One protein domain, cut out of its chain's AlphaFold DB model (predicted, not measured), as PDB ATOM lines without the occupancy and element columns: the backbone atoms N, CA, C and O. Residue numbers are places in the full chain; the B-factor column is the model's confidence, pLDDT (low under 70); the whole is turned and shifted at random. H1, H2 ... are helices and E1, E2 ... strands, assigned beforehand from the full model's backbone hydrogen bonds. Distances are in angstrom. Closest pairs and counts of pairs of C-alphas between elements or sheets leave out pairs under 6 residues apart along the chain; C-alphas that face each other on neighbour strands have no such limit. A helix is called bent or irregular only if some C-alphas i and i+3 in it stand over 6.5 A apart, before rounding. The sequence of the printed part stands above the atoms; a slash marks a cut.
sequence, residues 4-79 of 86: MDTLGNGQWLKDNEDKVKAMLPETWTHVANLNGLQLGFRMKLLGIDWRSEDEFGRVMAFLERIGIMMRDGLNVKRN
ATOM      1  N   MET A   4     310.299 304.143 208.373       87.69
ATOM      2  CA  MET A   4     309.904 303.068 209.293       87.69
ATOM      3  C   MET A   4     311.001 302.022 209.488       87.69
ATOM      4  O   MET A   4     311.107 301.462 210.572       87.69
ATOM      5  N   ASP A   5     311.852 301.812 208.482       89.25
ATOM      6  CA  ASP A   5     313.002 300.905 208.589       89.25
ATOM      7  C   ASP A   5     314.150 301.518 209.412       89.25
ATOM      8  O   ASP A   5     315.062 300.801 209.819       89.25
ATOM      9  N   THR A   6     314.106 302.837 209.651       92.12
ATOM     10  CA  THR A   6     315.163 303.615 210.315       92.12
ATOM     11  C   THR A   6     314.654 304.302 211.582       92.12
ATOM     12  O   THR A   6     314.595 303.680 212.635       92.12
ATOM     13  N   LEU A   7     314.251 305.572 211.509       91.00
ATOM     14  CA  LEU A   7     313.817 306.364 212.665       91.00
ATOM     15  C   LEU A   7     312.565 305.800 213.356       91.00
ATOM     16  O   LEU A   7     312.392 305.996 214.556       91.00
ATOM     17  N   GLY A   8     311.706 305.093 212.619       90.62
ATOM     18  CA  GLY A   8     310.557 304.371 213.169       90.62
ATOM     19  C   GLY A   8     310.903 303.012 213.790       90.62
ATOM     20  O   GLY A   8     310.058 302.426 214.464       90.62
ATOM     21  N   ASN A   9     312.128 302.516 213.601       94.06
ATOM     22  CA  ASN A   9     312.599 301.247 214.140       94.06
ATOM     23  C   ASN A   9     313.468 301.493 215.382       94.06
ATOM     24  O   ASN A   9     314.603 301.956 215.290       94.06
ATOM     25  N   GLY A  10     312.943 301.137 216.557       92.88
ATOM     26  CA  GLY A  10     313.630 301.349 217.833       92.88
ATOM     27  C   GLY A  10     314.988 300.647 217.939       92.88
ATOM     28  O   GLY A  10     315.916 301.226 218.497       92.88
ATOM     29  N   GLN A  11     315.135 299.447 217.366       93.94
ATOM     30  CA  GLN A  11     316.413 298.727 217.377       93.94
ATOM     31  C   GLN A  11     317.436 299.418 216.476       93.94
ATOM     32  O   GLN A  11     318.547 299.699 216.913       93.94
ATOM     33  N   TRP A  12     317.037 299.775 215.250       95.06
ATOM     34  CA  TRP A  12     317.908 300.522 214.340       95.06
ATOM     35  C   TRP A  12     318.363 301.841 214.965       95.06
ATOM     36  O   TRP A  12     319.533 302.213 214.863       95.06
ATOM     37  N   LEU A  13     317.441 302.539 215.627       94.50
ATOM     38  CA  LEU A  13     317.714 303.803 216.287       94.50
ATOM     39  C   LEU A  13     318.682 303.630 217.464       94.50
ATOM     40  O   LEU A  13     319.569 304.463 217.615       94.50
ATOM     41  N   LYS A  14     318.565 302.542 218.239       95.12
ATOM     42  CA  LYS A  14     319.524 302.178 219.296       95.12
ATOM     43  C   LYS A  14     320.912 301.898 218.721       95.12
ATOM     44  O   LYS A  14     321.898 302.432 219.216       95.12
ATOM     45  N   ASP A  15     320.985 301.155 217.621       95.62
ATOM     46  CA  ASP A  15     322.250 300.779 216.977       95.62
ATOM     47  C   ASP A  15     322.944 301.952 216.257       95.62
ATOM     48  O   ASP A  15     324.134 301.887 215.938       95.62
ATOM     49  N   ASN A  16     322.209 303.028 215.957       96.19
ATOM     50  CA  ASN A  16     322.710 304.172 215.189       96.19
ATOM     51  C   ASN A  16     322.598 305.509 215.932       96.19
ATOM     52  O   ASN A  16     322.875 306.546 215.328       96.19
ATOM     53  N   GLU A  17     322.248 305.508 217.218       95.62
ATOM     54  CA  GLU A  17     321.997 306.719 218.004       95.62
ATOM     55  C   GLU A  17     323.148 307.728 217.901       95.62
ATOM     56  O   GLU A  17     322.928 308.893 217.559       95.62
ATOM     57  N   ASP A  18     324.384 307.275 218.121       95.25
ATOM     58  CA  ASP A  18     325.576 308.126 218.069       95.25
ATOM     59  C   ASP A  18     325.790 308.742 216.688       95.25
ATOM     60  O   ASP A  18     326.139 309.917 216.569       95.25
ATOM     61  N   LYS A  19     325.519 307.978 215.623       95.62
ATOM     62  CA  LYS A  19     325.625 308.473 214.246       95.62
ATOM     63  C   LYS A  19     324.561 309.524 213.968       95.62
ATOM     64  O   LYS A  19     324.866 310.533 213.339       95.62
ATOM     65  N   VAL A  20     323.335 309.321 214.461       95.31
ATOM     66  CA  VAL A  20     322.260 310.308 214.319       95.31
ATOM     67  C   VAL A  20     322.620 311.591 215.081       95.31
ATOM     68  O   VAL A  20     322.525 312.689 214.529       95.31
ATOM     69  N   LYS A  21     323.119 311.475 216.316       95.50
ATOM     70  CA  LYS A  21     323.562 312.621 217.129       95.50
ATOM     71  C   LYS A  21     324.752 313.361 216.535       95.50
ATOM     72  O   LYS A  21     324.804 314.582 216.636       95.50
ATOM     73  N   ALA A  22     325.689 312.659 215.901       94.19
ATOM     74  CA  ALA A  22     326.861 313.256 215.258       94.19
ATOM     75  C   ALA A  22     326.509 314.172 214.070       94.19
ATOM     76  O   ALA A  22     327.329 314.989 213.647       94.19
ATOM     77  N   MET A  23     325.292 314.070 213.524       92.94
ATOM     78  CA  MET A  23     324.817 314.998 212.492       92.94
ATOM     79  C   MET A  23     324.371 316.345 213.075       92.94
ATOM     80  O   MET A  23     324.367 317.342 212.358       92.94
ATOM     81  N   LEU A  24     324.007 316.373 214.358       94.06
ATOM     82  CA  LEU A  24     323.512 317.544 215.070       94.06
ATOM     83  C   LEU A  24     324.668 318.320 215.734       94.06
ATOM     84  O   LEU A  24     325.701 317.735 216.069       94.06
ATOM     85  N   PRO A  25     324.516 319.638 215.952       94.19
ATOM     86  CA  PRO A  25     325.582 320.457 216.521       94.19
ATOM     87  C   PRO A  25     325.855 320.126 217.995       94.19
ATOM     88  O   PRO A  25     324.943 319.827 218.767       94.19
ATOM     89  N   GLU A  26     327.123 320.211 218.408       94.38
ATOM     90  CA  GLU A  26     327.545 319.947 219.796       94.38
ATOM     91  C   GLU A  26     327.257 321.119 220.745       94.38
ATOM     92  O   GLU A  26     327.111 320.947 221.959       94.38
ATOM     93  N   THR A  27     327.158 322.322 220.187       95.38
ATOM     94  CA  THR A  27     326.836 323.567 220.879       95.38
ATOM     95  C   THR A  27     325.472 324.071 220.437       95.38
ATOM     96  O   THR A  27     325.015 323.770 219.332       95.38
ATOM     97  N   TRP A  28     324.831 324.874 221.285       96.69
ATOM     98  CA  TRP A  28     323.603 325.568 220.913       96.69
ATOM     99  C   TRP A  28     323.831 326.393 219.653       96.69
ATOM    100  O   TRP A  28     324.670 327.291 219.629       96.69
ATOM    101  N   THR A  29     323.114 326.031 218.596       95.06
ATOM    102  CA  THR A  29     323.277 326.616 217.270       95.06
ATOM    103  C   THR A  29     321.922 327.073 216.776       95.06
ATOM    104  O   THR A  29     320.974 326.286 216.739       95.06
ATOM    105  N   HIS A  30     321.837 328.341 216.388       94.19
ATOM    106  CA  HIS A  30     320.624 328.902 215.814       94.19
ATOM    107  C   HIS A  30     320.254 328.161 214.521       94.19
ATOM    108  O   HIS A  30     321.130 327.891 213.700       94.19
ATOM    109  N   VAL A  31     318.971 327.870 214.295       88.25
ATOM    110  CA  VAL A  31     318.497 327.107 213.124       88.25
ATOM    111  C   VAL A  31     318.891 327.742 211.791       88.25
ATOM    112  O   VAL A  31     319.171 327.025 210.842       88.25
ATOM    113  N   ALA A  32     319.000 329.073 211.730       87.94
ATOM    114  CA  ALA A  32     319.481 329.778 210.535       87.94
ATOM    115  C   ALA A  32     320.966 329.506 210.215       87.94
ATOM    116  O   ALA A  32     321.389 329.679 209.078       87.94
ATOM    117  N   ASN A  33     321.745 329.072 211.210       90.94
ATOM    118  CA  ASN A  33     323.151 328.695 211.061       90.94
ATOM    119  C   ASN A  33     323.322 327.185 210.856       90.94
ATOM    120  O   ASN A  33     324.437 326.717 210.622       90.94
ATOM    121  N   LEU A  34     322.239 326.403 210.947       86.62
ATOM    122  CA  LEU A  34     322.280 325.009 210.541       86.62
ATOM    123  C   LEU A  34     322.411 324.966 209.027       86.62
ATOM    124  O   LEU A  34     321.561 325.467 208.292       86.62
ATOM    125  N   ASN A  35     323.448 324.290 208.549       86.88
ATOM    126  CA  ASN A  35     323.511 323.921 207.149       86.88
ATOM    127  C   ASN A  35     322.500 322.789 206.894       86.88
ATOM    128  O   ASN A  35     322.848 321.607 206.934       86.88
ATOM    129  N   GLY A  36     321.228 323.154 206.688       82.88
ATOM    130  CA  GLY A  36     320.118 322.216 206.497       82.88
ATOM    131  C   GLY A  36     320.337 321.265 205.319       82.88
ATOM    132  O   GLY A  36     320.018 320.083 205.419       82.88
ATOM    133  N   LEU A  37     320.985 321.742 204.250       83.88
ATOM    134  CA  LEU A  37     321.365 320.918 203.102       83.88
ATOM    135  C   LEU A  37     322.397 319.850 203.492       83.88
ATOM    136  O   LEU A  37     322.231 318.674 203.171       83.88
ATOM    137  N   GLN A  38     323.446 320.239 204.219       88.81
ATOM    138  CA  GLN A  38     324.458 319.301 204.704       88.81
ATOM    139  C   GLN A  38     323.865 318.293 205.694       88.81
ATOM    140  O   GLN A  38     324.189 317.108 205.627       88.81
ATOM    141  N   LEU A  39     322.990 318.743 206.596       90.38
ATOM    142  CA  LEU A  39     322.292 317.875 207.542       90.38
ATOM    143  C   LEU A  39     321.413 316.857 206.807       90.38
ATOM    144  O   LEU A  39     321.515 315.657 207.061       90.38
ATOM    145  N   GLY A  40     320.621 317.320 205.838       89.44
ATOM    146  CA  GLY A  40     319.801 316.469 204.982       89.44
ATOM    147  C   GLY A  40     320.629 315.440 204.211       89.44
ATOM    148  O   GLY A  40     320.258 314.268 204.163       89.44
ATOM    149  N   PHE A  41     321.790 315.833 203.677       89.88
ATOM    150  CA  PHE A  41     322.703 314.915 202.993       89.88
ATOM    151  C   PHE A  41     323.295 313.859 203.938       89.88
ATOM    152  O   PHE A  41     323.321 312.676 203.601       89.88
ATOM    153  N   ARG A  42     323.712 314.247 205.151       91.88
ATOM    154  CA  ARG A  42     324.192 313.298 206.173       91.88
ATOM    155  C   ARG A  42     323.107 312.290 206.566       91.88
ATOM    156  O   ARG A  42     323.405 311.105 206.679       91.88
ATOM    157  N   MET A  43     321.854 312.733 206.689       92.31
ATOM    158  CA  MET A  43     320.710 311.847 206.937       92.31
ATOM    159  C   MET A  43     320.532 310.821 205.813       92.31
ATOM    160  O   MET A  43     320.397 309.629 206.091       92.31
ATOM    161  N   LYS A  44     320.617 311.258 204.550       91.81
ATOM    162  CA  LYS A  44     320.537 310.370 203.382       91.81
ATOM    163  C   LYS A  44     321.657 309.329 203.370       91.81
ATOM    164  O   LYS A  44     321.383 308.158 203.130       91.81
ATOM    165  N   LEU A  45     322.892 309.730 203.688       91.56
ATOM    166  CA  LEU A  45     324.030 308.808 203.804       91.56
ATOM    167  C   LEU A  45     323.837 307.762 204.910       91.56
ATOM    168  O   LEU A  45     324.307 306.636 204.774       91.56
ATOM    169  N   LEU A  46     323.130 308.118 205.984       92.00
ATOM    170  CA  LEU A  46     322.791 307.199 207.069       92.00
ATOM    171  C   LEU A  46     321.589 306.290 206.732       92.00
ATOM    172  O   LEU A  46     321.245 305.415 207.519       92.00
ATOM    173  N   GLY A  47     320.951 306.476 205.572       90.94
ATOM    174  CA  GLY A  47     319.778 305.712 205.139       90.94
ATOM    175  C   GLY A  47     318.433 306.294 205.590       90.94
ATOM    176  O   GLY A  47     317.395 305.696 205.311       90.94
ATOM    177  N   ILE A  48     318.434 307.462 206.246       92.50
ATOM    178  CA  ILE A  48     317.220 308.195 206.628       92.50
ATOM    179  C   ILE A  48     316.690 308.915 205.384       92.50
ATOM    180  O   ILE A  48     317.108 310.023 205.037       92.50
ATOM    181  N   ASP A  49     315.778 308.248 204.685       88.56
ATOM    182  CA  ASP A  49     315.263 308.694 203.394       88.56
ATOM    183  C   ASP A  49     313.965 309.510 203.544       88.56
ATOM    184  O   ASP A  49     312.879 308.951 203.684       88.56
ATOM    185  N   TRP A  50     314.085 310.840 203.518       89.31
ATOM    186  CA  TRP A  50     312.970 311.801 203.467       89.31
ATOM    187  C   TRP A  50     312.759 312.316 202.032       89.31
ATOM    188  O   TRP A  50     313.716 312.526 201.290       89.31
ATOM    189  N   ARG A  51     311.517 312.520 201.602       88.12
ATOM    190  CA  ARG A  51     311.145 312.779 200.199       88.12
ATOM    191  C   ARG A  51     310.780 314.229 199.907       88.12
ATOM    192  O   ARG A  51     310.765 314.620 198.744       88.12
ATOM    193  N   SER A  52     310.493 315.017 200.936       89.56
ATOM    194  CA  SER A  52     310.111 316.425 200.817       89.56
ATOM    195  C   SER A  52     310.642 317.252 201.986       89.56
ATOM    196  O   SER A  52     311.051 316.705 203.013       89.56
ATOM    197  N   GLU A  53     310.611 318.576 201.841       87.06
ATOM    198  CA  GLU A  53     310.942 319.506 202.927       87.06
ATOM    199  C   GLU A  53     310.015 319.322 204.138       87.06
ATOM    200  O   GLU A  53     310.477 319.332 205.278       87.06
ATOM    201  N   ASP A  54     308.729 319.049 203.901       90.50
ATOM    202  CA  ASP A  54     307.769 318.739 204.964       90.50
ATOM    203  C   ASP A  54     308.151 317.466 205.727       90.50
ATOM    204  O   ASP A  54     308.057 317.417 206.957       90.50
ATOM    205  N   GLU A  55     308.595 316.418 205.023       90.50
ATOM    206  CA  GLU A  55     309.089 315.199 205.669       90.50
ATOM    207  C   GLU A  55     310.375 315.459 206.450       90.50
ATOM    208  O   GLU A  55     310.512 314.970 207.571       90.50
ATOM    209  N   PHE A  56     311.286 316.272 205.915       90.69
ATOM    210  CA  PHE A  56     312.485 316.685 206.637       90.69
ATOM    211  C   PHE A  56     312.133 317.439 207.930       90.69
ATOM    212  O   PHE A  56     312.657 317.120 208.998       90.69
ATOM    213  N   GLY A  57     311.176 318.371 207.879       90.31
ATOM    214  CA  GLY A  57     310.667 319.068 209.060       90.31
ATOM    215  C   GLY A  57     310.062 318.113 210.096       90.31
ATOM    216  O   GLY A  57     310.334 318.235 211.293       90.31
ATOM    217  N   ARG A  58     309.304 317.102 209.650       92.38
ATOM    218  CA  ARG A  58     308.762 316.047 210.525       92.38
ATOM    219  C   ARG A  58     309.857 315.185 211.146       92.38
ATOM    220  O   ARG A  58     309.734 314.833 212.316       92.38
ATOM    221  N   VAL A  59     310.923 314.872 210.408       93.44
ATOM    222  CA  VAL A  59     312.100 314.173 210.942       93.44
ATOM    223  C   VAL A  59     312.745 314.999 212.053       93.44
ATOM    224  O   VAL A  59     312.972 314.473 213.138       93.44
ATOM    225  N   MET A  60     312.964 316.298 211.840       92.69
ATOM    226  CA  MET A  60     313.536 317.178 212.865       92.69
ATOM    227  C   MET A  60     312.661 317.244 214.125       92.69
ATOM    228  O   MET A  60     313.167 317.072 215.234       92.69
ATOM    229  N   ALA A  61     311.345 317.408 213.963       93.06
ATOM    230  CA  ALA A  61     310.400 317.391 215.079       93.06
ATOM    231  C   ALA A  61     310.361 316.027 215.793       93.06
ATOM    232  O   ALA A  61     310.219 315.958 217.013       93.06
ATOM    233  N   PHE A  62     310.512 314.930 215.050       94.69
ATOM    234  CA  PHE A  62     310.601 313.596 215.630       94.69
ATOM    235  C   PHE A  62     311.858 313.446 216.490       94.69
ATOM    236  O   PHE A  62     311.731 313.019 217.634       94.69
ATOM    237  N   LEU A  63     313.030 313.845 215.979       95.25
ATOM    238  CA  LEU A  63     314.304 313.805 216.710       95.25
ATOM    239  C   LEU A  63     314.263 314.639 217.998       95.25
ATOM    240  O   LEU A  63     314.842 314.226 219.004       95.25
ATOM    241  N   GLU A  64     313.567 315.778 217.976       95.50
ATOM    242  CA  GLU A  64     313.277 316.583 219.169       95.50
ATOM    243  C   GLU A  64     312.422 315.796 220.169       95.50
ATOM    244  O   GLU A  64     312.798 315.630 221.328       95.50
ATOM    245  N   ARG A  65     311.299 315.235 219.706       95.12
ATOM    246  CA  ARG A  65     310.334 314.528 220.557       95.12
ATOM    247  C   ARG A  65     310.924 313.309 221.267       95.12
ATOM    248  O   ARG A  65     310.559 313.043 222.407       95.12
ATOM    249  N   ILE A  66     311.796 312.557 220.598       94.69
ATOM    250  CA  ILE A  66     312.453 311.376 221.187       94.69
ATOM    251  C   ILE A  66     313.682 311.736 222.029       94.69
ATOM    252  O   ILE A  66     314.291 310.855 222.627       94.69
ATOM    253  N   GLY A  67     314.072 313.012 222.061       95.25
ATOM    254  CA  GLY A  67     315.201 313.492 222.843       95.25
ATOM    255  C   GLY A  67     316.570 313.277 222.201       95.25
ATOM    256  O   GLY A  67     317.563 313.407 222.903       95.25
ATOM    257  N   ILE A  68     316.682 312.973 220.903       96.50
ATOM    258  CA  ILE A  68     317.989 312.969 220.211       96.50
ATOM    259  C   ILE A  68     318.494 314.403 220.012       96.50
ATOM    260  O   ILE A  68     319.691 314.677 220.138       96.50
ATOM    261  N   MET A  69     317.576 315.322 219.717       96.38
ATOM    262  CA  MET A  69     317.842 316.746 219.561       96.38
ATOM    263  C   MET A  69     317.228 317.520 220.727       96.38
ATOM    264  O   MET A  69     316.062 317.345 221.058       96.38
ATOM    265  N   MET A  70     318.011 318.406 221.328       97.12
ATOM    266  CA  MET A  70     317.534 319.408 222.272       97.12
ATOM    267  C   MET A  70     317.224 320.700 221.521       97.12
ATOM    268  O   MET A  70     317.956 321.077 220.599       97.12
ATOM    269  N   ARG A  71     316.174 321.401 221.946       95.12
ATOM    270  CA  ARG A  71     315.749 322.679 221.379       95.12
ATOM    271  C   ARG A  71     315.522 323.707 222.480       95.12
ATOM    272  O   ARG A  71     314.916 323.393 223.497       95.12
ATOM    273  N   ASP A  72     315.993 324.923 222.242       95.62
ATOM    274  CA  ASP A  72     315.749 326.102 223.069       95.62
ATOM    275  C   ASP A  72     315.398 327.280 222.150       95.62
ATOM    276  O   ASP A  72     316.261 327.899 221.517       95.62
ATOM    277  N   GLY A  73     314.095 327.508 221.969       93.62
ATOM    278  CA  GLY A  73     313.562 328.446 220.983       93.62
ATOM    279  C   GLY A  73     314.010 328.112 219.553       93.62
ATOM    280  O   GLY A  73     313.612 327.098 218.968       93.62
ATOM    281  N   LEU A  74     314.832 328.994 218.980       92.12
ATOM    282  CA  LEU A  74     315.424 328.836 217.647       92.12
ATOM    283  C   LEU A  74     316.828 328.222 217.675       92.12
ATOM    284  O   LEU A  74     317.464 328.135 216.630       92.12
ATOM    285  N   ASN A  75     317.324 327.790 218.833       95.00
ATOM    286  CA  ASN A  75     318.594 327.088 218.949       95.00
ATOM    287  C   ASN A  75     318.367 325.587 219.096       95.00
ATOM    288  O   ASN A  75     317.448 325.149 219.785       95.00
ATOM    289  N   VAL A  76     319.238 324.793 218.479       95.50
ATOM    290  CA  VAL A  76     319.256 323.337 218.637       95.50
ATOM    291  C   VAL A  76     320.645 322.848 219.017       95.50
ATOM    292  O   VAL A  76     321.652 323.505 218.739       95.50
ATOM    293  N   LYS A  77     320.694 321.681 219.653       96.12
ATOM    294  CA  LYS A  77     321.918 320.983 220.050       96.12
ATOM    295  C   LYS A  77     321.649 319.478 220.112       96.12
ATOM    296  O   LYS A  77     320.527 319.066 220.392       96.12
ATOM    297  N   ARG A  78     322.653 318.632 219.879       96.38
ATOM    298  CA  ARG A  78     322.551 317.183 220.130       96.38
ATOM    299  C   ARG A  78     322.397 316.892 221.628       96.38
ATOM    300  O   ARG A  78     323.089 317.498 222.447       96.38
ATOM    301  N   ASN A  79     321.545 315.939 221.996       95.88
ATOM    302  CA  ASN A  79     321.471 315.477 223.381       95.88
ATOM    303  C   ASN A  79     322.742 314.676 223.737       95.88
ATOM    304  O   ASN A  79     323.029 313.684 223.062       95.88
TER     305      ASN A  79
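This is residues 4 to 79 of the 86 residues of an uncharacterized protein of Hydrogenophaga aromaticivorans (UniProt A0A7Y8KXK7). Three helices, none touching another, stand round the middle of a small body: H3 is about perpendicular to H2, and H1 ends beside a small hairpin of two strands, E1 and E2, with which the last part of H3 also packs. The long link from H1 to H2 passes along this hairpin, where residues 29 to 30 pair with E2. The printed part has 76 residues, with named elements in the order H1, H2, H3, E1, E2; the sheet E1 - E2 is antiparallel and the class is mostly helix. The whole is compact, with a radius of gyration of the C-alphas of 11.6 A and spans of 30 by 24 by 18 A.

H1, residues 10 to 22, is close but not clearly touching H2, residues 36 to 45: the closest C-alphas, Val 20 and Met 43, are 7.7 A apart, at a steep tilt of 44 degrees, opposite ways. H2 is also close but not clearly touching H3, residues 53 to 65, at 81 degrees, about perpendicular; the closest C-alphas are Gly 40 and Phe 56, 7.5 A. H1 and H3 are apart. E1, residues 69 to 72, and E2, residues 75 to 78, form a hairpin, antiparallel at 153 degrees; N 70 and O 77 are within hydrogen-bond range at 2.8 A. The closest C-alphas of H3 and E1 are Leu 63 and Met 69, 5.4 A; those of H1 and E2 are Lys 21 and Arg 78, 5.6 A. In H2 and H3 every O i to N i+4 pair is within hydrogen-bond range; in H1, 7 of 9.

H1 begins at C-alpha 10 (313.630, 301.349, 217.833) and measures 18.0 A; it is irregular, with C-alphas 15 and 18 at 8.1 A. H2 measures 14.2 A and H3 18.3 A. E1 measures 10.2 A and E2 10.7 A, ending at C-alpha 78 (322.551, 317.183, 220.130).

The C-alphas farthest apart, Gln 11 and Ala 32, are 31.9 A apart. The printed part has no cut, the link from H1 to H2 is long, and no printed residue is under 70 in pLDDT.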